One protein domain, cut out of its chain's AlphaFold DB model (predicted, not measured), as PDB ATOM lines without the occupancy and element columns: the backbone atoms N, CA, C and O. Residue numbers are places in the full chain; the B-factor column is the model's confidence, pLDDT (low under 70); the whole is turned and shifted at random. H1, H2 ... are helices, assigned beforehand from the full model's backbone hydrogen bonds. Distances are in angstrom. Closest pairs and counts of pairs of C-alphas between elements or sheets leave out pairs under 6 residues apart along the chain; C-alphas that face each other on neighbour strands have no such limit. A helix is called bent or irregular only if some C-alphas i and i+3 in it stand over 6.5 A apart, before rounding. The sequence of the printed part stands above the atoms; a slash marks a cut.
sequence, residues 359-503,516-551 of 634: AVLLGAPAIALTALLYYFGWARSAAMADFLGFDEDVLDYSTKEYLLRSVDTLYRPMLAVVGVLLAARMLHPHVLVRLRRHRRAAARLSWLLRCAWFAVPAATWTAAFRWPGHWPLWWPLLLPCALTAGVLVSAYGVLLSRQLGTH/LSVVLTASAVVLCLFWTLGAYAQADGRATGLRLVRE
ATOM      1  N   ALA A 359       2.112 -27.117 -61.158       63.50
ATOM      2  CA  ALA A 359       2.028 -25.983 -62.075       63.50
ATOM      3  C   ALA A 359       0.638 -25.329 -62.069       63.50
ATOM      4  O   ALA A 359       0.550 -24.105 -62.103       63.50
ATOM      5  N   VAL A 360      -0.444 -26.105 -61.954       69.44
ATOM      6  CA  VAL A 360      -1.804 -25.568 -61.770       69.44
ATOM      7  C   VAL A 360      -1.961 -24.955 -60.373       69.44
ATOM      8  O   VAL A 360      -2.489 -23.847 -60.253       69.44
ATOM      9  N   LEU A 361      -1.452 -25.618 -59.327       72.75
ATOM     10  CA  LEU A 361      -1.522 -25.146 -57.937       72.75
ATOM     11  C   LEU A 361      -0.771 -23.822 -57.701       72.75
ATOM     12  O   LEU A 361      -1.198 -23.033 -56.861       72.75
ATOM     13  N   LEU A 362       0.316 -23.562 -58.436       74.00
ATOM     14  CA  LEU A 362       1.067 -22.299 -58.390       74.00
ATOM     15  C   LEU A 362       0.599 -21.288 -59.449       74.00
ATOM     16  O   LEU A 362       0.517 -20.092 -59.166       74.00
ATOM     17  N   GLY A 363       0.254 -21.751 -60.650       77.81
ATOM     18  CA  GLY A 363      -0.169 -20.909 -61.768       77.81
ATOM     19  C   GLY A 363      -1.510 -20.223 -61.523       77.81
ATOM     20  O   GLY A 363      -1.619 -19.019 -61.738       77.81
ATOM     21  N   ALA A 364      -2.512 -20.937 -61.003       79.12
ATOM     22  CA  ALA A 364      -3.824 -20.355 -60.715       79.12
ATOM     23  C   ALA A 364      -3.768 -19.166 -59.724       79.12
ATOM     24  O   ALA A 364      -4.283 -18.099 -60.071       79.12
ATOM     25  N   PRO A 365      -3.126 -19.262 -58.537       79.25
ATOM     26  CA  PRO A 365      -2.990 -18.110 -57.647       79.25
ATOM     27  C   PRO A 365      -2.049 -17.030 -58.200       79.25
ATOM     28  O   PRO A 365      -2.294 -15.858 -57.935       79.25
ATOM     29  N   ALA A 366      -1.022 -17.369 -58.992       80.81
ATOM     30  CA  ALA A 366      -0.152 -16.368 -59.623       80.81
ATOM     31  C   ALA A 366      -0.882 -15.538 -60.699       80.81
ATOM     32  O   ALA A 366      -0.743 -14.313 -60.736       80.81
ATOM     33  N   ILE A 367      -1.704 -16.177 -61.536       85.19
ATOM     34  CA  ILE A 367      -2.548 -15.506 -62.537       85.19
ATOM     35  C   ILE A 367      -3.619 -14.664 -61.837       85.19
ATOM     36  O   ILE A 367      -3.786 -13.492 -62.174       85.19
ATOM     37  N   ALA A 368      -4.289 -15.213 -60.817       83.44
ATOM     38  CA  ALA A 368      -5.271 -14.470 -60.029       83.44
ATOM     39  C   ALA A 368      -4.646 -13.249 -59.333       83.44
ATOM     40  O   ALA A 368      -5.241 -12.175 -59.346       83.44
ATOM     41  N   LEU A 369      -3.433 -13.378 -58.783       83.38
ATOM     42  CA  LEU A 369      -2.689 -12.270 -58.182       83.38
ATOM     43  C   LEU A 369      -2.281 -11.221 -59.228       83.38
ATOM     44  O   LEU A 369      -2.440 -10.033 -58.975       83.38
ATOM     45  N   THR A 370      -1.813 -11.637 -60.409       84.81
ATOM     46  CA  THR A 370      -1.466 -10.723 -61.514       84.81
ATOM     47  C   THR A 370      -2.688  -9.935 -61.996       84.81
ATOM     48  O   THR A 370      -2.620  -8.712 -62.107       84.81
ATOM     49  N   ALA A 371      -3.826 -10.603 -62.212       87.00
ATOM     50  CA  ALA A 371      -5.083  -9.955 -62.593       87.00
ATOM     51  C   ALA A 371      -5.604  -9.008 -61.496       87.00
ATOM     52  O   ALA A 371      -6.095  -7.918 -61.791       87.00
ATOM     53  N   LEU A 372      -5.446  -9.392 -60.226       86.12
ATOM     54  CA  LEU A 372      -5.819  -8.577 -59.073       86.12
ATOM     55  C   LEU A 372      -4.939  -7.324 -58.940       86.12
ATOM     56  O   LEU A 372      -5.460  -6.233 -58.702       86.12
ATOM     57  N   LEU A 373      -3.623  -7.458 -59.131       86.00
ATOM     58  CA  LEU A 373      -2.709  -6.318 -59.199       86.00
ATOM     59  C   LEU A 373      -3.099  -5.403 -60.360       86.00
ATOM     60  O   LEU A 373      -3.283  -4.214 -60.123       86.00
ATOM     61  N   TYR A 374      -3.282  -5.934 -61.572       88.44
ATOM     62  CA  TYR A 374      -3.695  -5.146 -62.739       88.44
ATOM     63  C   TYR A 374      -4.971  -4.335 -62.458       88.44
ATOM     64  O   TYR A 374      -4.966  -3.115 -62.618       88.44
ATOM     65  N   TYR A 375      -6.014  -4.985 -61.928       87.00
ATOM     66  CA  TYR A 375      -7.273  -4.333 -61.562       87.00
ATOM     67  C   TYR A 375      -7.088  -3.187 -60.556       87.00
ATOM     68  O   TYR A 375      -7.664  -2.117 -60.742       87.00
ATOM     69  N   PHE A 376      -6.272  -3.364 -59.510       86.19
ATOM     70  CA  PHE A 376      -6.021  -2.291 -58.539       86.19
ATOM     71  C   PHE A 376      -5.131  -1.166 -59.082       86.19
ATOM     72  O   PHE A 376      -5.269  -0.027 -58.637       86.19
ATOM     73  N   GLY A 377      -4.255  -1.455 -60.047       85.44
ATOM     74  CA  GLY A 377      -3.477  -0.440 -60.760       85.44
ATOM     75  C   GLY A 377      -4.393   0.449 -61.591       85.44
ATOM     76  O   GLY A 377      -4.391   1.665 -61.413       85.44
ATOM     77  N   TRP A 378      -5.238  -0.179 -62.414       89.62
ATOM     78  CA  TRP A 378      -6.273   0.490 -63.201       89.62
ATOM     79  C   TRP A 378      -7.248   1.279 -62.319       89.62
ATOM     80  O   TRP A 378      -7.420   2.474 -62.521       89.62
ATOM     81  N   ALA A 379      -7.801   0.680 -61.260       87.31
ATOM     82  CA  ALA A 379      -8.750   1.365 -60.376       87.31
ATOM     83  C   ALA A 379      -8.138   2.559 -59.608       87.31
ATOM     84  O   ALA A 379      -8.869   3.480 -59.237       87.31
ATOM     85  N   ARG A 380      -6.817   2.560 -59.360       86.06
ATOM     86  CA  ARG A 380      -6.102   3.693 -58.743       86.06
ATOM     87  C   ARG A 380      -5.826   4.806 -59.752       86.06
ATOM     88  O   ARG A 380      -5.998   5.973 -59.404       86.06
ATOM     89  N   SER A 381      -5.405   4.466 -60.968       87.44
ATOM     90  CA  SER A 381      -5.193   5.454 -62.031       87.44
ATOM     91  C   SER A 381      -6.514   6.053 -62.523       87.44
ATOM     92  O   SER A 381      -6.641   7.270 -62.527       87.44
ATOM     93  N   ALA A 382      -7.548   5.244 -62.771       87.94
ATOM     94  CA  ALA A 382      -8.845   5.733 -63.233       87.94
ATOM     95  C   ALA A 382      -9.495   6.701 -62.233       87.94
ATOM     96  O   ALA A 382     -10.048   7.717 -62.630       87.94
ATOM     97  N   ALA A 383      -9.346   6.462 -60.924       86.62
ATOM     98  CA  ALA A 383      -9.787   7.394 -59.881       86.62
ATOM     99  C   ALA A 383      -8.887   8.643 -59.719       86.62
ATOM    100  O   ALA A 383      -9.223   9.549 -58.956       86.62
ATOM    101  N   MET A 384      -7.736   8.686 -60.392       88.56
ATOM    102  CA  MET A 384      -6.884   9.868 -60.557       88.56
ATOM    103  C   MET A 384      -7.219  10.610 -61.865       88.56
ATOM    104  O   MET A 384      -7.188  11.833 -61.863       88.56
ATOM    105  N   ALA A 385      -7.581   9.911 -62.944       88.38
ATOM    106  CA  ALA A 385      -8.056  10.504 -64.196       88.38
ATOM    107  C   ALA A 385      -9.444  11.167 -64.020       88.38
ATOM    108  O   ALA A 385      -9.573  12.366 -64.256       88.38
ATOM    109  N   ASP A 386     -10.410  10.445 -63.428       88.56
ATOM    110  CA  ASP A 386     -11.713  10.934 -62.913       88.56
ATOM    111  C   ASP A 386     -11.546  12.228 -62.101       88.56
ATOM    112  O   ASP A 386     -12.210  13.236 -62.332       88.56
ATOM    113  N   PHE A 387     -10.566  12.231 -61.194       85.50
ATOM    114  CA  PHE A 387     -10.227  13.385 -60.365       85.50
ATOM    115  C   PHE A 387      -9.674  14.578 -61.168       85.50
ATOM    116  O   PHE A 387      -9.894  15.724 -60.785       85.50
ATOM    117  N   LEU A 388      -8.935  14.337 -62.251       86.44
ATOM    118  CA  LEU A 388      -8.389  15.391 -63.115       86.44
ATOM    119  C   LEU A 388      -9.361  15.802 -64.241       86.44
ATOM    120  O   LEU A 388      -9.057  16.731 -64.993       86.44
ATOM    121  N   GLY A 389     -10.525  15.146 -64.316       85.12
ATOM    122  CA  GLY A 389     -11.621  15.415 -65.246       85.12
ATOM    123  C   GLY A 389     -11.393  14.907 -66.670       85.12
ATOM    124  O   GLY A 389     -11.804  15.573 -67.619       85.12
ATOM    125  N   PHE A 390     -10.734  13.758 -66.829       88.50
ATOM    126  CA  PHE A 390     -10.564  13.078 -68.118       88.50
ATOM    127  C   PHE A 390     -10.566  11.548 -67.955       88.50
ATOM    128  O   PHE A 390     -10.353  11.035 -66.859       88.50
ATOM    129  N   ASP A 391     -10.789  10.808 -69.041       87.12
ATOM    130  CA  ASP A 391     -10.833   9.344 -69.009       87.12
ATOM    131  C   ASP A 391      -9.442   8.696 -68.906       87.12
ATOM    132  O   ASP A 391      -8.465   9.152 -69.501       87.12
ATOM    133  N   GLU A 392      -9.367   7.583 -68.174       87.12
ATOM    134  CA  GLU A 392      -8.139   6.807 -67.940       87.12
ATOM    135  C   GLU A 392      -7.440   6.376 -69.236       87.12
ATOM    136  O   GLU A 392      -6.217   6.477 -69.358       87.12
ATOM    137  N   ASP A 393      -8.231   5.937 -70.216       85.81
ATOM    138  CA  ASP A 393      -7.751   5.374 -71.480       85.81
ATOM    139  C   ASP A 393      -6.957   6.399 -72.315       85.81
ATOM    140  O   ASP A 393      -6.134   6.022 -73.148       85.81
ATOM    141  N   VAL A 394      -7.131   7.701 -72.048       84.00
ATOM    142  CA  VAL A 394      -6.366   8.782 -72.690       84.00
ATOM    143  C   VAL A 394      -4.880   8.717 -72.319       84.00
ATOM    144  O   VAL A 394      -4.037   9.090 -73.133       84.00
ATOM    145  N   LEU A 395      -4.534   8.240 -71.116       81.00
ATOM    146  CA  LEU A 395      -3.158   8.254 -70.607       81.00
ATOM    147  C   LEU A 395      -2.253   7.153 -71.177       81.00
ATOM    148  O   LEU A 395      -1.057   7.191 -70.883       81.00
ATOM    149  N   ASP A 396      -2.785   6.210 -71.964       80.62
ATOM    150  CA  ASP A 396      -2.044   5.122 -72.637       80.62
ATOM    151  C   ASP A 396      -1.096   4.362 -71.670       80.62
ATOM    152  O   ASP A 396       0.123   4.262 -71.842       80.62
ATOM    153  N   TYR A 397      -1.629   3.895 -70.532       83.12
ATOM    154  CA  TYR A 397      -0.849   3.101 -69.574       83.12
ATOM    155  C   TYR A 397      -0.659   1.666 -70.067       83.12
ATOM    156  O   TYR A 397      -1.610   0.897 -70.206       83.12
ATOM    157  N   SER A 398       0.599   1.256 -70.225       85.25
ATOM    158  CA  SER A 398       0.918  -0.138 -70.537       85.25
ATOM    159  C   SER A 398       0.585  -1.077 -69.364       85.25
ATOM    160  O   SER A 398       0.704  -0.715 -68.188       85.25
ATOM    161  N   THR A 399       0.264  -2.343 -69.658       84.19
ATOM    162  CA  THR A 399      -0.020  -3.394 -68.652       84.19
ATOM    163  C   THR A 399       1.067  -3.501 -67.573       84.19
ATOM    164  O   THR A 399       0.773  -3.751 -66.404       84.19
ATOM    165  N   LYS A 400       2.331  -3.264 -67.950       84.62
ATOM    166  CA  LYS A 400       3.491  -3.235 -67.047       84.62
ATOM    167  C   LYS A 400       3.405  -2.098 -66.024       84.62
ATOM    168  O   LYS A 400       3.740  -2.296 -64.858       84.62
ATOM    169  N   GLU A 401       2.978  -0.913 -66.443       83.62
ATOM    170  CA  GLU A 401       2.918   0.274 -65.586       83.62
ATOM    171  C   GLU A 401       1.735   0.245 -64.628       83.62
ATOM    172  O   GLU A 401       1.885   0.675 -63.482       83.62
ATOM    173  N   TYR A 402       0.606  -0.336 -65.049       85.69
ATOM    174  CA  TYR A 402      -0.469  -0.693 -64.128       85.69
ATOM    175  C   TYR A 402       0.069  -1.574 -62.999       85.69
ATOM    176  O   TYR A 402       0.004  -1.161 -61.843       85.69
ATOM    177  N   LEU A 403       0.690  -2.718 -63.324       86.31
ATOM    178  CA  LEU A 403       1.246  -3.651 -62.332       86.31
ATOM    179  C   LEU A 403       2.250  -2.988 -61.371       86.31
ATOM    180  O   LEU A 403       2.212  -3.263 -60.172       86.31
ATOM    181  N   LEU A 404       3.121  -2.100 -61.867       83.25
ATOM    182  CA  LEU A 404       4.077  -1.362 -61.030       83.25
ATOM    183  C   LEU A 404       3.381  -0.362 -60.090       83.25
ATOM    184  O   LEU A 404       3.683  -0.333 -58.894       83.25
ATOM    185  N   ARG A 405       2.409   0.416 -60.589       79.56
ATOM    186  CA  ARG A 405       1.623   1.367 -59.777       79.56
ATOM    187  C   ARG A 405       0.764   0.656 -58.722       79.56
ATOM    188  O   ARG A 405       0.536   1.205 -57.638       79.56
ATOM    189  N   SER A 406       0.342  -0.583 -58.973       81.12
ATOM    190  CA  SER A 406      -0.367  -1.406 -57.988       81.12
ATOM    191  C   SER A 406       0.461  -1.669 -56.734       81.12
ATOM    192  O   SER A 406      -0.103  -1.650 -55.645       81.12
ATOM    193  N   VAL A 407       1.778  -1.882 -56.849       77.88
ATOM    194  CA  VAL A 407       2.636  -2.258 -55.708       77.88
ATOM    195  C   VAL A 407       2.697  -1.152 -54.649       77.88
ATOM    196  O   VAL A 407       2.459  -1.432 -53.476       77.88
ATOM    197  N   ASP A 408       2.922   0.104 -55.052       73.31
ATOM    198  CA  ASP A 408       2.883   1.278 -54.155       73.31
ATOM    199  C   ASP A 408       1.524   1.412 -53.443       73.31
ATOM    200  O   ASP A 408       1.435   1.630 -52.229       73.31
ATOM    201  N   THR A 409       0.445   1.199 -54.201       74.38
ATOM    202  CA  THR A 409      -0.929   1.234 -53.684       74.38
ATOM    203  C   THR A 409      -1.166   0.123 -52.658       74.38
ATOM    204  O   THR A 409      -1.743   0.361 -51.599       74.38
ATOM    205  N   LEU A 410      -0.720  -1.100 -52.958       76.62
ATOM    206  CA  LEU A 410      -1.037  -2.312 -52.202       76.62
ATOM    207  C   LEU A 410      -0.119  -2.557 -51.006       76.62
ATOM    208  O   LEU A 410      -0.532  -3.255 -50.079       76.62
ATOM    209  N   TYR A 411       1.080  -1.974 -50.969       74.38
ATOM    210  CA  TYR A 411       2.026  -2.177 -49.870       74.38
ATOM    211  C   TYR A 411       1.423  -1.808 -48.504       74.38
ATOM    212  O   TYR A 411       1.465  -2.605 -47.565       74.38
ATOM    213  N   ARG A 412       0.778  -0.637 -48.407       75.00
ATOM    214  CA  ARG A 412       0.122  -0.142 -47.180       75.00
ATOM    215  C   ARG A 412      -1.019  -1.061 -46.685       75.00
ATOM    216  O   ARG A 412      -0.943  -1.500 -45.535       75.00
ATOM    217  N   PRO A 413      -2.049  -1.409 -47.487       73.62
ATOM    218  CA  PRO A 413      -3.104  -2.321 -47.045       73.62
ATOM    219  C   PRO A 413      -2.614  -3.765 -46.859       73.62
ATOM    220  O   PRO A 413      -3.096  -4.437 -45.949       73.62
ATOM    221  N   MET A 414      -1.633  -4.251 -47.631       73.62
ATOM    222  CA  MET A 414      -1.054  -5.585 -47.414       73.62
ATOM    223  C   MET A 414      -0.321  -5.662 -46.069       73.62
ATOM    224  O   MET A 414      -0.539  -6.608 -45.310       73.62
ATOM    225  N   LEU A 415       0.474  -4.642 -45.723       70.50
ATOM    226  CA  LEU A 415       1.119  -4.526 -44.412       70.50
ATOM    227  C   LEU A 415       0.082  -4.482 -43.277       70.50
ATOM    228  O   LEU A 415       0.257  -5.155 -42.260       70.50
ATOM    229  N   ALA A 416      -1.031  -3.763 -43.463       71.81
ATOM    230  CA  ALA A 416      -2.131  -3.734 -42.500       71.81
ATOM    231  C   ALA A 416      -2.814  -5.108 -42.337       71.81
ATOM    232  O   ALA A 416      -3.051  -5.539 -41.209       71.81
ATOM    233  N   VAL A 417      -3.079  -5.834 -43.431       73.31
ATOM    234  CA  VAL A 417      -3.645  -7.198 -43.391       73.31
ATOM    235  C   VAL A 417      -2.694  -8.169 -42.686       73.31
ATOM    236  O   VAL A 417      -3.133  -8.922 -41.815       73.31
ATOM    237  N   VAL A 418      -1.392  -8.124 -42.987       70.62
ATOM    238  CA  VAL A 418      -0.368  -8.929 -42.294       70.62
ATOM    239  C   VAL A 418      -0.312  -8.573 -40.805       70.62
ATOM    240  O   VAL A 418      -0.325  -9.473 -39.964       70.62
ATOM    241  N   GLY A 419      -0.341  -7.284 -40.456       67.94
ATOM    242  CA  GLY A 419      -0.394  -6.811 -39.071       67.94
ATOM    243  C   GLY A 419      -1.632  -7.303 -38.313       67.94
ATOM    244  O   GLY A 419      -1.508  -7.798 -37.193       67.94
ATOM    245  N   VAL A 420      -2.815  -7.258 -38.935       72.31
ATOM    246  CA  VAL A 420      -4.067  -7.794 -38.368       72.31
ATOM    247  C   VAL A 420      -4.002  -9.314 -38.203       72.31
ATOM    248  O   VAL A 420      -4.441  -9.829 -37.174       72.31
ATOM    249  N   LEU A 421      -3.418 -10.045 -39.158       72.94
ATOM    250  CA  LEU A 421      -3.225 -11.494 -39.056       72.94
ATOM    251  C   LEU A 421      -2.249 -11.866 -37.928       72.94
ATOM    252  O   LEU A 421      -2.544 -12.783 -37.160       72.94
ATOM    253  N   LEU A 422      -1.137 -11.139 -37.766       69.19
ATOM    254  CA  LEU A 422      -0.204 -11.322 -36.645       69.19
ATOM    255  C   LEU A 422      -0.859 -10.971 -35.302       69.19
ATOM    256  O   LEU A 422      -0.780 -11.760 -34.359       69.19
ATOM    257  N   ALA A 423      -1.564  -9.841 -35.216       68.88
ATOM    258  CA  ALA A 423      -2.291  -9.441 -34.014       68.88
ATOM    259  C   ALA A 423      -3.350 -10.488 -33.630       68.88
ATOM    260  O   ALA A 423      -3.397 -10.924 -32.480       68.88
ATOM    261  N   ALA A 424      -4.136 -10.982 -34.591       71.31
ATOM    262  CA  ALA A 424      -5.081 -12.073 -34.368       71.31
ATOM    263  C   ALA A 424      -4.371 -13.359 -33.910       71.31
ATOM    264  O   ALA A 424      -4.808 -13.989 -32.946       71.31
ATOM    265  N   ARG A 425      -3.244 -13.726 -34.539       73.56
ATOM    266  CA  ARG A 425      -2.433 -14.909 -34.197       73.56
ATOM    267  C   ARG A 425      -1.869 -14.856 -32.771       73.56
ATOM    268  O   ARG A 425      -1.770 -15.916 -32.146       73.56
ATOM    269  N   MET A 426      -1.542 -13.661 -32.275       69.44
ATOM    270  CA  MET A 426      -1.049 -13.406 -30.914       69.44
ATOM    271  C   MET A 426      -2.179 -13.296 -29.883       69.44
ATOM    272  O   MET A 426      -2.087 -13.881 -28.806       69.44
ATOM    273  N   LEU A 427      -3.289 -12.625 -30.204       73.50
ATOM    274  CA  LEU A 427      -4.445 -12.532 -29.303       73.50
ATOM    275  C   LEU A 427      -5.184 -13.872 -29.157       73.50
ATOM    276  O   LEU A 427      -5.747 -14.131 -28.093       73.50
ATOM    277  N   HIS A 428      -5.176 -14.739 -30.176       74.69
ATOM    278  CA  HIS A 428      -5.887 -16.025 -30.181       74.69
ATOM    279  C   HIS A 428      -5.658 -16.894 -28.920       74.69
ATOM    280  O   HIS A 428      -6.655 -17.245 -28.276       74.69
ATOM    281  N   PRO A 429      -4.415 -17.209 -28.487       69.12
ATOM    282  CA  PRO A 429      -4.179 -17.953 -27.246       69.12
ATOM    283  C   PRO A 429      -4.680 -17.217 -25.992       69.12
ATOM    284  O   PRO A 429      -5.334 -17.836 -25.149       69.12
ATOM    285  N   HIS A 430      -4.450 -15.905 -25.871       68.38
ATOM    286  CA  HIS A 430      -4.913 -15.126 -24.713       68.38
ATOM    287  C   HIS A 430      -6.446 -15.094 -24.616       68.38
ATOM    288  O   HIS A 430      -7.003 -15.284 -23.529       68.38
ATOM    289  N   VAL A 431      -7.135 -14.928 -25.750       69.44
ATOM    290  CA  VAL A 431      -8.598 -15.019 -25.846       69.44
ATOM    291  C   VAL A 431      -9.065 -16.421 -25.454       69.44
ATOM    292  O   VAL A 431      -9.931 -16.538 -24.591       69.44
ATOM    293  N   LEU A 432      -8.471 -17.487 -26.000       67.50
ATOM    294  CA  LEU A 432      -8.842 -18.870 -25.673       67.50
ATOM    295  C   LEU A 432      -8.710 -19.186 -24.176       67.50
ATOM    296  O   LEU A 432      -9.639 -19.750 -23.592       67.50
ATOM    297  N   VAL A 433      -7.601 -18.801 -23.538       67.94
ATOM    298  CA  VAL A 433      -7.381 -19.010 -22.095       67.94
ATOM    299  C   VAL A 433      -8.408 -18.233 -21.266       67.94
ATOM    300  O   VAL A 433      -9.081 -18.811 -20.404       67.94
ATOM    301  N   ARG A 434      -8.598 -16.940 -21.558       65.44
ATOM    302  CA  ARG A 434      -9.528 -16.067 -20.819       65.44
ATOM    303  C   ARG A 434     -10.989 -16.501 -20.995       65.44
ATOM    304  O   ARG A 434     -11.773 -16.413 -20.051       65.44
ATOM    305  N   LEU A 435     -11.347 -17.024 -22.168       65.50
ATOM    306  CA  LEU A 435     -12.712 -17.429 -22.499       65.50
ATOM    307  C   LEU A 435     -13.068 -18.836 -21.988       65.50
ATOM    308  O   LEU A 435     -14.201 -19.051 -21.547       65.50
ATOM    309  N   ARG A 436     -12.101 -19.768 -21.936       64.00
ATOM    310  CA  ARG A 436     -12.259 -21.069 -21.247       64.00
ATOM    311  C   ARG A 436     -12.625 -20.887 -19.768       64.00
ATOM    312  O   ARG A 436     -13.473 -21.626 -19.268       64.00
ATOM    313  N   ARG A 437     -12.070 -19.864 -19.101       68.69
ATOM    314  CA  ARG A 437     -12.343 -19.523 -17.688       68.69
ATOM    315  C   ARG A 437     -13.791 -19.069 -17.421       68.69
ATOM    316  O   ARG A 437     -14.256 -19.192 -16.293       68.69
ATOM    317  N   HIS A 438     -14.531 -18.599 -18.434       64.44
ATOM    318  CA  HIS A 438     -15.883 -18.041 -18.265       64.44
ATOM    319  C   HIS A 438     -16.891 -18.545 -19.322       64.44
ATOM    320  O   HIS A 438     -17.466 -17.757 -20.074       64.44
ATOM    321  N   ARG A 439     -17.184 -19.856 -19.346       63.41
ATOM    322  CA  ARG A 439     -18.110 -20.509 -20.312       63.41
ATOM    323  C   ARG A 439     -19.448 -19.784 -20.574       63.41
ATOM    324  O   ARG A 439     -19.919 -19.790 -21.707       63.41
ATOM    325  N   ARG A 440     -20.075 -19.151 -19.570       62.47
ATOM    326  CA  ARG A 440     -21.336 -18.393 -19.762       62.47
ATOM    327  C   ARG A 440     -21.125 -17.068 -20.511       62.47
ATOM    328  O   ARG A 440     -21.940 -16.715 -21.358       62.47
ATOM    329  N   ALA A 441     -20.014 -16.373 -20.254       61.53
ATOM    330  CA  ALA A 441     -19.609 -15.203 -21.031       61.53
ATOM    331  C   ALA A 441     -19.172 -15.608 -22.448       61.53
ATOM    332  O   ALA A 441     -19.528 -14.929 -23.403       61.53
ATOM    333  N   ALA A 442     -18.503 -16.758 -22.600       60.81
ATOM    334  CA  ALA A 442     -18.115 -17.321 -23.894       60.81
ATOM    335  C   ALA A 442     -19.294 -17.469 -24.866       60.81
ATOM    336  O   ALA A 442     -19.177 -17.095 -26.031       60.81
ATOM    337  N   ALA A 443     -20.435 -17.970 -24.384       62.06
ATOM    338  CA  ALA A 443     -21.645 -18.120 -25.192       62.06
ATOM    339  C   ALA A 443     -22.237 -16.765 -25.624       62.06
ATOM    340  O   ALA A 443     -22.511 -16.575 -26.808       62.06
ATOM    341  N   ARG A 444     -22.370 -15.806 -24.694       64.50
ATOM    342  CA  ARG A 444     -22.863 -14.446 -24.998       64.50
ATOM    343  C   ARG A 444     -21.935 -13.702 -25.960       64.50
ATOM    344  O   ARG A 444     -22.409 -13.120 -26.926       64.50
ATOM    345  N   LEU A 445     -20.622 -13.777 -25.738       64.19
ATOM    346  CA  LEU A 445     -19.620 -13.162 -26.606       64.19
ATOM    347  C   LEU A 445     -19.620 -13.808 -27.999       64.19
ATOM    348  O   LEU A 445     -19.580 -13.095 -28.991       64.19
ATOM    349  N   SER A 446     -19.763 -15.135 -28.098       58.72
ATOM    350  CA  SER A 446     -19.893 -15.825 -29.395       58.72
ATOM    351  C   SER A 446     -21.170 -15.442 -30.151       58.72
ATOM    352  O   SER A 446     -21.172 -15.464 -31.378       58.72
ATOM    353  N   TRP A 447     -22.253 -15.104 -29.445       63.16
ATOM    354  CA  TRP A 447     -23.479 -14.581 -30.054       63.16
ATOM    355  C   TRP A 447     -23.288 -13.129 -30.522       63.16
ATOM    356  O   TRP A 447     -23.533 -12.838 -31.686       63.16
ATOM    357  N   LEU A 448     -22.717 -12.261 -29.678       62.47
ATOM    358  CA  LEU A 448     -22.366 -10.878 -30.037       62.47
ATOM    359  C   LEU A 448     -21.422 -10.806 -31.251       62.47
ATOM    360  O   LEU A 448     -21.681 -10.035 -32.167       62.47
ATOM    361  N   LEU A 449     -20.386 -11.652 -31.320       61.72
ATOM    362  CA  LEU A 449     -19.490 -11.732 -32.485       61.72
ATOM    363  C   LEU A 449     -20.219 -12.182 -33.761       61.72
ATOM    364  O   LEU A 449     -19.911 -11.687 -34.839       61.72
ATOM    365  N   ARG A 450     -21.218 -13.069 -33.656       61.00
ATOM    366  CA  ARG A 450     -22.072 -13.453 -34.797       61.00
ATOM    367  C   ARG A 450     -23.053 -12.355 -35.213       61.00
ATOM    368  O   ARG A 450     -23.510 -12.382 -36.346       61.00
ATOM    369  N   CYS A 451     -23.361 -11.398 -34.340       60.88
ATOM    370  CA  CYS A 451     -24.142 -10.198 -34.662       60.88
ATOM    371  C   CYS A 451     -23.263  -9.005 -35.092       60.88
ATOM    372  O   CYS A 451     -23.785  -8.024 -35.623       60.88
ATOM    373  N   ALA A 452     -21.938  -9.081 -34.917       65.31
ATOM    374  CA  ALA A 452     -21.008  -7.991 -35.222       65.31
ATOM    375  C   ALA A 452     -21.011  -7.578 -36.704       65.31
ATOM    376  O   ALA A 452     -20.806  -6.404 -36.997       65.31
ATOM    377  N   TRP A 453     -21.324  -8.501 -37.625       59.59
ATOM    378  CA  TRP A 453     -21.475  -8.191 -39.053       59.59
ATOM    379  C   TRP A 453     -22.594  -7.186 -39.356       59.59
ATOM    380  O   TRP A 453     -22.546  -6.538 -40.391       59.59
ATOM    381  N   PHE A 454     -23.571  -7.040 -38.455       63.19
ATOM    382  CA  PHE A 454     -24.650  -6.058 -38.563       63.19
ATOM    383  C   PHE A 454     -24.385  -4.841 -37.666       63.19
ATOM    384  O   PHE A 454     -24.587  -3.700 -38.075       63.19
ATOM    385  N   ALA A 455     -23.872  -5.076 -36.452       65.69
ATOM    386  CA  ALA A 455     -23.605  -4.017 -35.482       65.69
ATOM    387  C   ALA A 455     -22.473  -3.064 -35.909       65.69
ATOM    388  O   ALA A 455     -22.585  -1.866 -35.665       65.69
ATOM    389  N   VAL A 456     -21.407  -3.560 -36.554       70.44
ATOM    390  CA  VAL A 456     -20.282  -2.711 -36.992       70.44
ATOM    391  C   VAL A 456     -20.695  -1.783 -38.148       70.44
ATOM    392  O   VAL A 456     -20.551  -0.574 -37.970       70.44
ATOM    393  N   PRO A 457     -21.302  -2.261 -39.260       67.19
ATOM    394  CA  PRO A 457     -21.834  -1.377 -40.301       67.19
ATOM    395  C   PRO A 457     -22.869  -0.372 -39.786       67.19
ATOM    396  O   PRO A 457     -22.790   0.804 -40.140       67.19
ATOM    397  N   ALA A 458     -23.792  -0.790 -38.911       69.88
ATOM    398  CA  ALA A 458     -24.790   0.108 -38.324       69.88
ATOM    399  C   ALA A 458     -24.166   1.185 -37.414       69.88
ATOM    400  O   ALA A 458     -24.617   2.333 -37.421       69.88
ATOM    401  N   ALA A 459     -23.109   0.856 -36.664       69.31
ATOM    402  CA  ALA A 459     -22.358   1.829 -35.872       69.31
ATOM    403  C   ALA A 459     -21.623   2.848 -36.761       69.31
ATOM    404  O   ALA A 459     -21.702   4.048 -36.502       69.31
ATOM    405  N   THR A 460     -20.980   2.414 -37.853       67.50
ATOM    406  CA  THR A 460     -20.408   3.362 -38.827       67.50
ATOM    407  C   THR A 460     -21.475   4.190 -39.533       67.50
ATOM    408  O   THR A 460     -21.270   5.384 -39.689       67.50
ATOM    409  N   TRP A 461     -22.627   3.615 -39.899       72.88
ATOM    410  CA  TRP A 461     -23.721   4.343 -40.556       72.88
ATOM    411  C   TRP A 461     -24.343   5.407 -39.642       72.88
ATOM    412  O   TRP A 461     -24.652   6.511 -40.082       72.88
ATOM    413  N   THR A 462     -24.496   5.113 -38.350       70.25
ATOM    414  CA  THR A 462     -25.011   6.090 -37.377       70.25
ATOM    415  C   THR A 462     -23.990   7.172 -37.031       70.25
ATOM    416  O   THR A 462     -24.390   8.324 -36.889       70.25
ATOM    417  N   ALA A 463     -22.692   6.855 -36.964       67.62
ATOM    418  CA  ALA A 463     -21.632   7.860 -36.830       67.62
ATOM    419  C   ALA A 463     -21.537   8.762 -38.076       67.62
ATOM    420  O   ALA A 463     -21.457   9.983 -37.953       67.62
ATOM    421  N   ALA A 464     -21.640   8.163 -39.262       67.62
ATOM    422  CA  ALA A 464     -21.700   8.829 -40.558       67.62
ATOM    423  C   ALA A 464     -22.862   9.840 -40.638       67.62
ATOM    424  O   ALA A 464     -22.647  11.006 -40.963       67.62
ATOM    425  N   PHE A 465     -24.075   9.440 -40.234       69.94
ATOM    426  CA  PHE A 465     -25.234  10.342 -40.146       69.94
ATOM    427  C   PHE A 465     -25.097  11.434 -39.068       69.94
ATOM    428  O   PHE A 465     -25.788  12.449 -39.131       69.94
ATOM    429  N   ARG A 466     -24.235  11.237 -38.060       72.94
ATOM    430  CA  ARG A 466     -24.059  12.166 -36.929       72.94
ATOM    431  C   ARG A 466     -23.264  13.417 -37.292       72.94
ATOM    432  O   ARG A 466     -23.459  14.445 -36.648       72.94
ATOM    433  N   TRP A 467     -22.371  13.325 -38.280       68.88
ATOM    434  CA  TRP A 467     -21.432  14.391 -38.636       68.88
ATOM    435  C   TRP A 467     -21.213  14.522 -40.159       68.88
ATOM    436  O   TRP A 467     -20.141  14.172 -40.655       68.88
ATOM    437  N   PRO A 468     -22.171  15.091 -40.916       59.94
ATOM    438  CA  PRO A 468     -22.072  15.178 -42.380       59.94
ATOM    439  C   PRO A 468     -20.900  16.023 -42.917       59.94
ATOM    440  O   PRO A 468     -20.475  15.836 -44.052       59.94
ATOM    441  N   GLY A 469     -20.388  16.978 -42.133       61.59
ATOM    442  CA  GLY A 469     -19.575  18.086 -42.655       61.59
ATOM    443  C   GLY A 469     -18.060  17.886 -42.786       61.59
ATOM    444  O   GLY A 469     -17.406  18.824 -43.227       61.59
ATOM    445  N   HIS A 470     -17.467  16.750 -42.381       57.69
ATOM    446  CA  HIS A 470     -16.000  16.677 -42.186       57.69
ATOM    447  C   HIS A 470     -15.228  15.554 -42.911       57.69
ATOM    448  O   HIS A 470     -14.010  15.475 -42.748       57.69
ATOM    449  N   TRP A 471     -15.864  14.720 -43.749       57.41
ATOM    450  CA  TRP A 471     -15.182  13.617 -44.466       57.41
ATOM    451  C   TRP A 471     -15.409  13.590 -45.998       57.41
ATOM    452  O   TRP A 471     -16.063  12.674 -46.497       57.41
ATOM    453  N   PRO A 472     -14.809  14.508 -46.788       64.38
ATOM    454  CA  PRO A 472     -15.029  14.554 -48.242       64.38
ATOM    455  C   PRO A 472     -14.373  13.421 -49.055       64.38
ATOM    456  O   PRO A 472     -14.823  13.135 -50.157       64.38
ATOM    457  N   LEU A 473     -13.296  12.791 -48.554       60.47
ATOM    458  CA  LEU A 473     -12.432  11.916 -49.375       60.47
ATOM    459  C   LEU A 473     -12.475  10.421 -49.006       60.47
ATOM    460  O   LEU A 473     -12.367   9.564 -49.876       60.47
ATOM    461  N   TRP A 474     -12.626  10.094 -47.719       64.19
ATOM    462  CA  TRP A 474     -12.474   8.720 -47.204       64.19
ATOM    463  C   TRP A 474     -13.802   7.990 -46.956       64.19
ATOM    464  O   TRP A 474     -13.807   6.793 -46.674       64.19
ATOM    465  N   TRP A 475     -14.935   8.682 -47.102       67.56
ATOM    466  CA  TRP A 475     -16.278   8.124 -46.930       67.56
ATOM    467  C   TRP A 475     -16.541   6.797 -47.672       67.56
ATOM    468  O   TRP A 475     -16.961   5.842 -47.010       67.56
ATOM    469  N   PRO A 476     -16.257   6.655 -48.990       69.06
ATOM    470  CA  PRO A 476     -16.523   5.404 -49.709       69.06
ATOM    471  C   PRO A 476     -15.667   4.216 -49.237       69.06
ATOM    472  O   PRO A 476     -15.997   3.079 -49.558       69.06
ATOM    473  N   LEU A 477     -14.605   4.448 -48.452       68.25
ATOM    474  CA  LEU A 477     -13.801   3.387 -47.838       68.25
ATOM    475  C   LEU A 477     -14.374   2.912 -46.490       68.25
ATOM    476  O   LEU A 477     -14.229   1.742 -46.143       68.25
ATOM    477  N   LEU A 478     -15.050   3.780 -45.728       71.12
ATOM    478  CA  LEU A 478     -15.547   3.445 -44.384       71.12
ATOM    479  C   LEU A 478     -16.575   2.307 -44.399       71.12
ATOM    480  O   LEU A 478     -16.513   1.409 -43.560       71.12
ATOM    481  N   LEU A 479     -17.493   2.319 -45.368       72.56
ATOM    482  CA  LEU A 479     -18.563   1.328 -45.490       72.56
ATOM    483  C   LEU A 479     -18.029  -0.093 -45.814       72.56
ATOM    484  O   LEU A 479     -18.352  -1.017 -45.059       72.56
ATOM    485  N   PRO A 480     -17.167  -0.315 -46.833       73.56
ATOM    486  CA  PRO A 480     -16.551  -1.625 -47.057       73.56
ATOM    487  C   PRO A 480     -15.568  -2.035 -45.943       73.56
ATOM    488  O   PRO A 480     -15.537  -3.217 -45.594       73.56
ATOM    489  N   CYS A 481     -14.852  -1.100 -45.302       72.06
ATOM    490  CA  CYS A 481     -14.048  -1.385 -44.100       72.06
ATOM    491  C   CYS A 481     -14.898  -1.898 -42.921       72.06
ATOM    492  O   CYS A 481     -14.503  -2.828 -42.214       72.06
ATOM    493  N   ALA A 482     -16.085  -1.326 -42.704       73.25
ATOM    494  CA  ALA A 482     -17.003  -1.776 -41.659       73.25
ATOM    495  C   ALA A 482     -17.580  -3.169 -41.958       73.25
ATOM    496  O   ALA A 482     -17.685  -4.008 -41.057       73.25
ATOM    497  N   LEU A 483     -17.907  -3.437 -43.229       71.56
ATOM    498  CA  LEU A 483     -18.366  -4.750 -43.688       71.56
ATOM    499  C   LEU A 483     -17.268  -5.814 -43.566       71.56
ATOM    500  O   LEU A 483     -17.530  -6.875 -42.998       71.56
ATOM    501  N   THR A 484     -16.032  -5.543 -44.010       72.50
ATOM    502  CA  THR A 484     -14.910  -6.483 -43.818       72.50
ATOM    503  C   THR A 484     -14.670  -6.769 -42.351       72.50
ATOM    504  O   THR A 484     -14.650  -7.940 -41.981       72.50
ATOM    505  N   ALA A 485     -14.543  -5.744 -41.505       70.94
ATOM    506  CA  ALA A 485     -14.338  -5.930 -40.071       70.94
ATOM    507  C   ALA A 485     -15.461  -6.776 -39.441       70.94
ATOM    508  O   ALA A 485     -15.187  -7.749 -38.735       70.94
ATOM    509  N   GLY A 486     -16.723  -6.467 -39.752       68.88
ATOM    510  CA  GLY A 486     -17.884  -7.218 -39.276       68.88
ATOM    511  C   GLY A 486     -17.894  -8.689 -39.718       68.88
ATOM    512  O   GLY A 486     -18.161  -9.580 -38.904       68.88
ATOM    513  N   VAL A 487     -17.555  -8.968 -40.981       71.75
ATOM    514  CA  VAL A 487     -17.470 -10.334 -41.529       71.75
ATOM    515  C   VAL A 487     -16.271 -11.098 -40.951       71.75
ATOM    516  O   VAL A 487     -16.438 -12.253 -40.555       71.75
ATOM    517  N   LEU A 488     -15.099 -10.469 -40.804       69.94
ATOM    518  CA  LEU A 488     -13.903 -11.081 -40.202       69.94
ATOM    519  C   LEU A 488     -14.151 -11.481 -38.738       69.94
ATOM    520  O   LEU A 488     -13.813 -12.591 -38.318       69.94
ATOM    521  N   VAL A 489     -14.798 -10.599 -37.971       70.44
ATOM    522  CA  VAL A 489     -15.170 -10.836 -36.568       70.44
ATOM    523  C   VAL A 489     -16.223 -11.946 -36.446       70.44
ATOM    524  O   VAL A 489     -16.110 -12.806 -35.566       70.44
ATOM    525  N   SER A 490     -17.198 -11.999 -37.360       67.56
ATOM    526  CA  SER A 490     -18.188 -13.085 -37.416       67.56
ATOM    527  C   SER A 490     -17.549 -14.433 -37.789       67.56
ATOM    528  O   SER A 490     -17.786 -15.440 -37.113       67.56
ATOM    529  N   ALA A 491     -16.649 -14.454 -38.778       68.31
ATOM    530  CA  ALA A 491     -15.873 -15.633 -39.170       68.31
ATOM    531  C   ALA A 491     -15.010 -16.164 -38.010       68.31
ATOM    532  O   ALA A 491     -15.024 -17.366 -37.717       68.31
ATOM    533  N   TYR A 492     -14.334 -15.269 -37.280       67.94
ATOM    534  CA  TYR A 492     -13.605 -15.614 -36.058       67.94
ATOM    535  C   TYR A 492     -14.544 -16.166 -34.972       67.94
ATOM    536  O   TYR A 492     -14.233 -17.179 -34.347       67.94
ATOM    537  N   GLY A 493     -15.737 -15.587 -34.801       65.50
ATOM    538  CA  GLY A 493     -16.788 -16.115 -33.923       65.50
ATOM    539  C   GLY A 493     -17.250 -17.532 -34.301       65.50
ATOM    540  O   GLY A 493     -17.468 -18.372 -33.421       65.50
ATOM    541  N   VAL A 494     -17.345 -17.850 -35.597       65.50
ATOM    542  CA  VAL A 494     -17.637 -19.210 -36.081       65.50
ATOM    543  C   VAL A 494     -16.488 -20.166 -35.742       65.50
ATOM    544  O   VAL A 494     -16.749 -21.196 -35.113       65.50
ATOM    545  N   LEU A 495     -15.241 -19.820 -36.078       67.44
ATOM    546  CA  LEU A 495     -14.038 -20.610 -35.763       67.44
ATOM    547  C   LEU A 495     -13.914 -20.899 -34.258       67.44
ATOM    548  O   LEU A 495     -13.795 -22.055 -33.847       67.44
ATOM    549  N   LEU A 496     -14.042 -19.862 -33.432       66.38
ATOM    550  CA  LEU A 496     -13.986 -19.936 -31.973       66.38
ATOM    551  C   LEU A 496     -15.118 -20.812 -31.407       66.38
ATOM    552  O   LEU A 496     -14.878 -21.673 -30.558       66.38
ATOM    553  N   SER A 497     -16.344 -20.675 -31.927       62.19
ATOM    554  CA  SER A 497     -17.476 -21.514 -31.505       62.19
ATOM    555  C   SER A 497     -17.337 -22.990 -31.912       62.19
ATOM    556  O   SER A 497     -17.834 -23.862 -31.197       62.19
ATOM    557  N   ARG A 498     -16.617 -23.294 -33.004       64.38
ATOM    558  CA  ARG A 498     -16.229 -24.671 -33.363       64.38
ATOM    559  C   ARG A 498     -15.190 -25.211 -32.374       64.38
ATOM    560  O   ARG A 498     -15.398 -26.292 -31.828       64.38
ATOM    561  N   GLN A 499     -14.136 -24.444 -32.079       62.94
ATOM    562  CA  GLN A 499     -13.069 -24.844 -31.148       62.94
ATOM    563  C   GLN A 499     -13.556 -25.065 -29.705       62.94
ATOM    564  O   GLN A 499     -13.125 -26.022 -29.066       62.94
ATOM    565  N   LEU A 500     -14.467 -24.234 -29.176       61.09
ATOM    566  CA  LEU A 500     -15.055 -24.463 -27.843       61.09
ATOM    567  C   LEU A 500     -16.096 -25.604 -27.830       61.09
ATOM    568  O   LEU A 500     -16.419 -26.120 -26.758       61.09
ATOM    569  N   GLY A 501     -16.621 -26.000 -28.994       57.38
ATOM    570  CA  GLY A 501     -17.628 -27.056 -29.139       57.38
ATOM    571  C   GLY A 501     -17.077 -28.485 -29.238       57.38
ATOM    572  O   GLY A 501     -17.860 -29.431 -29.122       57.38
ATOM    573  N   THR A 502     -15.766 -28.667 -29.428       52.38
ATOM    574  CA  THR A 502     -15.125 -29.983 -29.650       52.38
ATOM    575  C   THR A 502     -15.413 -30.990 -28.532       52.38
ATOM    576  O   THR A 502     -15.768 -32.131 -28.812       52.38
ATOM    577  N   HIS A 503     -15.408 -30.548 -27.270       47.97
ATOM    578  CA  HIS A 503     -15.706 -31.377 -26.089       47.97
ATOM    579  C   HIS A 503     -17.159 -31.894 -25.974       47.97
ATOM    580  O   HIS A 503     -17.507 -32.483 -24.952       47.97
ATOM    581  N   LEU A 516     -19.980 -26.403 -46.330       72.06
ATOM    582  CA  LEU A 516     -20.384 -25.294 -47.214       72.06
ATOM    583  C   LEU A 516     -20.275 -23.902 -46.563       72.06
ATOM    584  O   LEU A 516     -19.775 -22.969 -47.175       72.06
ATOM    585  N   SER A 517     -20.635 -23.778 -45.282       63.62
ATOM    586  CA  SER A 517     -20.492 -22.546 -44.494       63.62
ATOM    587  C   SER A 517     -19.059 -21.992 -44.409       63.62
ATOM    588  O   SER A 517     -18.903 -20.793 -44.258       63.62
ATOM    589  N   VAL A 518     -18.015 -22.825 -44.456       70.38
ATOM    590  CA  VAL A 518     -16.594 -22.417 -44.473       70.38
ATOM    591  C   VAL A 518     -16.220 -21.856 -45.834       70.38
ATOM    592  O   VAL A 518     -15.652 -20.774 -45.865       70.38
ATOM    593  N   VAL A 519     -16.594 -22.533 -46.927       74.56
ATOM    594  CA  VAL A 519     -16.414 -22.013 -48.293       74.56
ATOM    595  C   VAL A 519     -17.126 -20.669 -48.418       74.56
ATOM    596  O   VAL A 519     -16.482 -19.670 -48.701       74.56
ATOM    597  N   LEU A 520     -18.415 -20.615 -48.070       71.38
ATOM    598  CA  LEU A 520     -19.221 -19.393 -48.103       71.38
ATOM    599  C   LEU A 520     -18.610 -18.263 -47.251       71.38
ATOM    600  O   LEU A 520     -18.561 -17.121 -47.692       71.38
ATOM    601  N   THR A 521     -18.107 -18.578 -46.049       71.31
ATOM    602  CA  THR A 521     -17.447 -17.590 -45.174       71.31
ATOM    603  C   THR A 521     -16.123 -17.111 -45.771       71.31
ATOM    604  O   THR A 521     -15.841 -15.919 -45.724       71.31
ATOM    605  N   ALA A 522     -15.316 -18.007 -46.345       71.94
ATOM    606  CA  ALA A 522     -14.051 -17.658 -46.983       71.94
ATOM    607  C   ALA A 522     -14.279 -16.795 -48.232       71.94
ATOM    608  O   ALA A 522     -13.666 -15.739 -48.355       71.94
ATOM    609  N   SER A 523     -15.218 -17.176 -49.102       73.56
ATOM    610  CA  SER A 523     -15.624 -16.388 -50.269       73.56
ATOM    611  C   SER A 523     -16.184 -15.020 -49.874       73.56
ATOM    612  O   SER A 523     -15.826 -14.030 -50.500       73.56
ATOM    613  N   ALA A 524     -16.989 -14.927 -48.808       74.38
ATOM    614  CA  ALA A 524     -17.470 -13.644 -48.291       74.38
ATOM    615  C   ALA A 524     -16.327 -12.767 -47.747       74.38
ATOM    616  O   ALA A 524     -16.273 -11.580 -48.054       74.38
ATOM    617  N   VAL A 525     -15.378 -13.341 -46.996       73.94
ATOM    618  CA  VAL A 525     -14.174 -12.624 -46.533       73.94
ATOM    619  C   VAL A 525     -13.347 -12.114 -47.718       73.94
ATOM    620  O   VAL A 525     -12.960 -10.948 -47.714       73.94
ATOM    621  N   VAL A 526     -13.114 -12.945 -48.739       77.81
ATOM    622  CA  VAL A 526     -12.365 -12.567 -49.950       77.81
ATOM    623  C   VAL A 526     -13.093 -11.474 -50.737       77.81
ATOM    624  O   VAL A 526     -12.462 -10.490 -51.109       77.81
ATOM    625  N   LEU A 527     -14.409 -11.588 -50.936       78.75
ATOM    626  CA  LEU A 527     -15.212 -10.598 -51.661       78.75
ATOM    627  C   LEU A 527     -15.255  -9.242 -50.936       78.75
ATOM    628  O   LEU A 527     -15.071  -8.197 -51.561       78.75
ATOM    629  N   CYS A 528     -15.442  -9.239 -49.614       73.56
ATOM    630  CA  CYS A 528     -15.394  -8.005 -48.832       73.56
ATOM    631  C   CYS A 528     -13.977  -7.397 -48.818       73.56
ATOM    632  O   CYS A 528     -13.840  -6.175 -48.914       73.56
ATOM    633  N   LEU A 529     -12.922  -8.219 -48.730       77.50
ATOM    634  CA  LEU A 529     -11.531  -7.752 -48.790       77.50
ATOM    635  C   LEU A 529     -11.209  -7.137 -50.159       77.50
ATOM    636  O   LEU A 529     -10.623  -6.058 -50.210       77.50
ATOM    637  N   PHE A 530     -11.657  -7.770 -51.246       82.12
ATOM    638  CA  PHE A 530     -11.558  -7.248 -52.610       82.12
ATOM    639  C   PHE A 530     -12.225  -5.872 -52.740       82.12
ATOM    640  O   PHE A 530     -11.581  -4.922 -53.182       82.12
ATOM    641  N   TRP A 531     -13.471  -5.727 -52.267       81.62
ATOM    642  CA  TRP A 531     -14.178  -4.439 -52.259       81.62
ATOM    643  C   TRP A 531     -13.427  -3.385 -51.427       81.62
ATOM    644  O   TRP A 531     -13.268  -2.247 -51.863       81.62
ATOM    645  N   THR A 532     -12.888  -3.762 -50.266       79.62
ATOM    646  CA  THR A 532     -12.131  -2.840 -49.400       79.62
ATOM    647  C   THR A 532     -10.834  -2.359 -50.055       79.62
ATOM    648  O   THR A 532     -10.544  -1.166 -50.012       79.62
ATOM    649  N   LEU A 533     -10.077  -3.246 -50.709       81.69
ATOM    650  CA  LEU A 533      -8.877  -2.858 -51.459       81.69
ATOM    651  C   LEU A 533      -9.223  -2.037 -52.714       81.69
ATOM    652  O   LEU A 533      -8.497  -1.097 -53.023       81.69
ATOM    653  N   GLY A 534     -10.344  -2.315 -53.386       82.50
ATOM    654  CA  GLY A 534     -10.822  -1.519 -54.524       82.50
ATOM    655  C   GLY A 534     -11.209  -0.094 -54.120       82.50
ATOM    656  O   GLY A 534     -10.742   0.872 -54.718       82.50
ATOM    657  N   ALA A 535     -11.981   0.053 -53.039       81.56
ATOM    658  CA  ALA A 535     -12.315   1.358 -52.466       81.56
ATOM    659  C   ALA A 535     -11.068   2.106 -51.949       81.56
ATOM    660  O   ALA A 535     -10.996   3.330 -52.051       81.56
ATOM    661  N   TYR A 536     -10.064   1.382 -51.437       83.06
ATOM    662  CA  TYR A 536      -8.784   1.965 -51.030       83.06
ATOM    663  C   TYR A 536      -7.973   2.470 -52.232       83.06
ATOM    664  O   TYR A 536      -7.458   3.586 -52.189       83.06
ATOM    665  N   ALA A 537      -7.900   1.688 -53.315       86.00
ATOM    666  CA  ALA A 537      -7.236   2.083 -54.556       86.00
ATOM    667  C   ALA A 537      -7.867   3.354 -55.150       86.00
ATOM    668  O   ALA A 537      -7.143   4.286 -55.494       86.00
ATOM    669  N   GLN A 538      -9.201   3.448 -55.162       85.38
ATOM    670  CA  GLN A 538      -9.909   4.664 -55.583       85.38
ATOM    671  C   GLN A 538      -9.612   5.870 -54.673       85.38
ATOM    672  O   GLN A 538      -9.381   6.976 -55.163       85.38
ATOM    673  N   ALA A 539      -9.590   5.673 -53.350       84.88
ATOM    674  CA  ALA A 539      -9.292   6.740 -52.394       84.88
ATOM    675  C   ALA A 539      -7.849   7.263 -52.533       84.88
ATOM    676  O   ALA A 539      -7.637   8.477 -52.529       84.88
ATOM    677  N   ASP A 540      -6.857   6.381 -52.710       86.19
ATOM    678  CA  ASP A 540      -5.467   6.802 -52.936       86.19
ATOM    679  C   ASP A 540      -5.222   7.320 -54.366       86.19
ATOM    680  O   ASP A 540      -4.334   8.149 -54.559       86.19
ATOM    681  N   GLY A 541      -6.041   6.929 -55.351       85.12
ATOM    682  CA  GLY A 541      -6.106   7.548 -56.680       85.12
ATOM    683  C   GLY A 541      -6.482   9.025 -56.599       85.12
ATOM    684  O   GLY A 541      -5.675   9.890 -56.947       85.12
ATOM    685  N   ARG A 542      -7.635   9.330 -55.988       87.25
ATOM    686  CA  ARG A 542      -8.077  10.715 -55.727       87.25
ATOM    687  C   ARG A 542      -7.091  11.488 -54.848       87.25
ATOM    688  O   ARG A 542      -6.808  12.654 -55.108       87.25
ATOM    689  N   ALA A 543      -6.496  10.843 -53.840       86.62
ATOM    690  CA  ALA A 543      -5.439  11.460 -53.035       86.62
ATOM    691  C   ALA A 543      -4.141  11.714 -53.832       86.62
ATOM    692  O   ALA A 543      -3.403  12.642 -53.508       86.62
ATOM    693  N   THR A 544      -3.855  10.919 -54.868       87.50
ATOM    694  CA  THR A 544      -2.728  11.140 -55.787       87.50
ATOM    695  C   THR A 544      -3.015  12.313 -56.722       87.50
ATOM    696  O   THR A 544      -2.140  13.158 -56.878       87.50
ATOM    697  N   GLY A 545      -4.243  12.437 -57.234       86.31
ATOM    698  CA  GLY A 545      -4.696  13.626 -57.963       86.31
ATOM    699  C   GLY A 545      -4.601  14.907 -57.119       86.31
ATOM    700  O   GLY A 545      -4.006  15.888 -57.556       86.31
ATOM    701  N   LEU A 546      -5.068  14.877 -55.861       87.75
ATOM    702  CA  LEU A 546      -4.922  16.001 -54.916       87.75
ATOM    703  C   LEU A 546      -3.462  16.412 -54.691       87.75
ATOM    704  O   LEU A 546      -3.175  17.606 -54.619       87.75
ATOM    705  N   ARG A 547      -2.553  15.440 -54.534       88.25
ATOM    706  CA  ARG A 547      -1.111  15.699 -54.385       88.25
ATOM    707  C   ARG A 547      -0.547  16.340 -55.648       88.25
ATOM    708  O   ARG A 547       0.009  17.426 -55.569       88.25
ATOM    709  N   LEU A 548      -0.792  15.727 -56.804       88.25
ATOM    710  CA  LEU A 548      -0.359  16.217 -58.108       88.25
ATOM    711  C   LEU A 548      -0.805  17.665 -58.367       88.25
ATOM    712  O   LEU A 548       0.027  18.477 -58.751       88.25
ATOM    713  N   VAL A 549      -2.075  18.004 -58.117       87.31
ATOM    714  CA  VAL A 549      -2.599  19.371 -58.317       87.31
ATOM    715  C   VAL A 549      -1.944  20.380 -57.368       87.31
ATOM    716  O   VAL A 549      -1.635  21.494 -57.779       87.31
ATOM    717  N   ARG A 550      -1.656  19.995 -56.117       87.88
ATOM    718  CA  ARG A 550      -0.898  20.838 -55.169       87.88
ATOM    719  C   ARG A 550       0.579  20.984 -55.549       87.88
ATOM    720  O   ARG A 550       1.196  21.987 -55.211       87.88
ATOM    721  N   GLU A 551       1.134  19.990 -56.234       87.81
ATOM    722  CA  GLU A 551       2.511  19.957 -56.729       87.81
ATOM    723  C   GLU A 551       2.671  20.592 -58.123       87.81
ATOM    724  O   GLU A 551       3.804  20.793 -58.549       87.81
TER     725      GLU A 551
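AT A GLANCE: This is residues 359 to 503 and 516 to 551 of the 634 residues of an uncharacterized protein of Streptomycetaceae bacterium (UniProt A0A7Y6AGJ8). A loose slab of helices, H4, H5, H6 and H1, each packing on the next, is spanned on one broad side by the long bent helix H3, whose second arm H3b has few contacts with it. H3a crosses H1, whose residues 359 to 369 stick out, while H4 folds back along H5. The 181 printed residues hold six named helices, H1 to H6 in chain order, and no named strand; the class is all helix. The whole is loose, with a radius of gyration of the C-alphas of 19.8 A, and flat, spanning 62 by 53 by 27 A.

IN THESE COORDINATES: H3, residues 399 to 436, was assigned as one helix by its hydrogen bonds but is bent: C-alphas 409 and 412 are 6.7 A apart. Its arms are H3a, residues 399 to 409, 15.7 A, and H3b, residues 412 to 436, 35.5 A. H1, residues 359 to 388, begins at C-alpha 359 (2.028, -25.983, -62.075) and is 42.7 A long. H2 is residues 392 to 395. H4, residues 439 to 466, also one helix by its hydrogen bonds, is bent, with C-alphas 450 and 453 6.8 A apart; its arms are H4a, residues 439 to 450, and H4b, residues 453 to 466. H5, residues 475 to 503, is 44.7 A long. H6, residues 516 to 551, is 51.6 A long and ends at C-alpha 551 (2.511, 19.957, -56.729). H3b and H5 are irregular: C-alphas 426 and 429 are 6.6 A apart, C-alphas 500 and 503 7.2 A.

HOW THE PARTS SIT: H3a and H3b stand at a steep tilt of 47 degrees. H3a touches residues 370 to 380 of H1, about perpendicular at 80 degrees; the closest C-alphas, of Gly 377 and Ser 406, are 4.3 A apart. H3b and H4a touch only at the corner, and only just, with 3 pairs of C-alphas within 8 A, the closest those of Leu 435 and Ala 442, 5.6 A. H4b and H5 form a hairpin at 28 degrees, the closest C-alphas those of Trp 453 and Gly 486, 3.7 A. H5 and H6 touch at a shallow tilt of 27 degrees, opposite ways, closest at C-alphas 480 and 532, 5.1 A. Every O i to N i+4 pair is within hydrogen-bond range in H4a and H6, but 24 of 26 in H1, 5 of 7 in H3a, 19 of 21 in H3b, 9 of 10 in H4b and 22 of 25 in H5; H2 is too short for one.

THE WHOLE: Residues 504 to 515 are not printed; C-alphas 503 and 516 are 22.5 A apart across the cut. Of the links printed whole, none is long. Mean pLDDT of the printed part is 74.3, and 68 residues are under 70, among them 429 to 455 and 490 to 503.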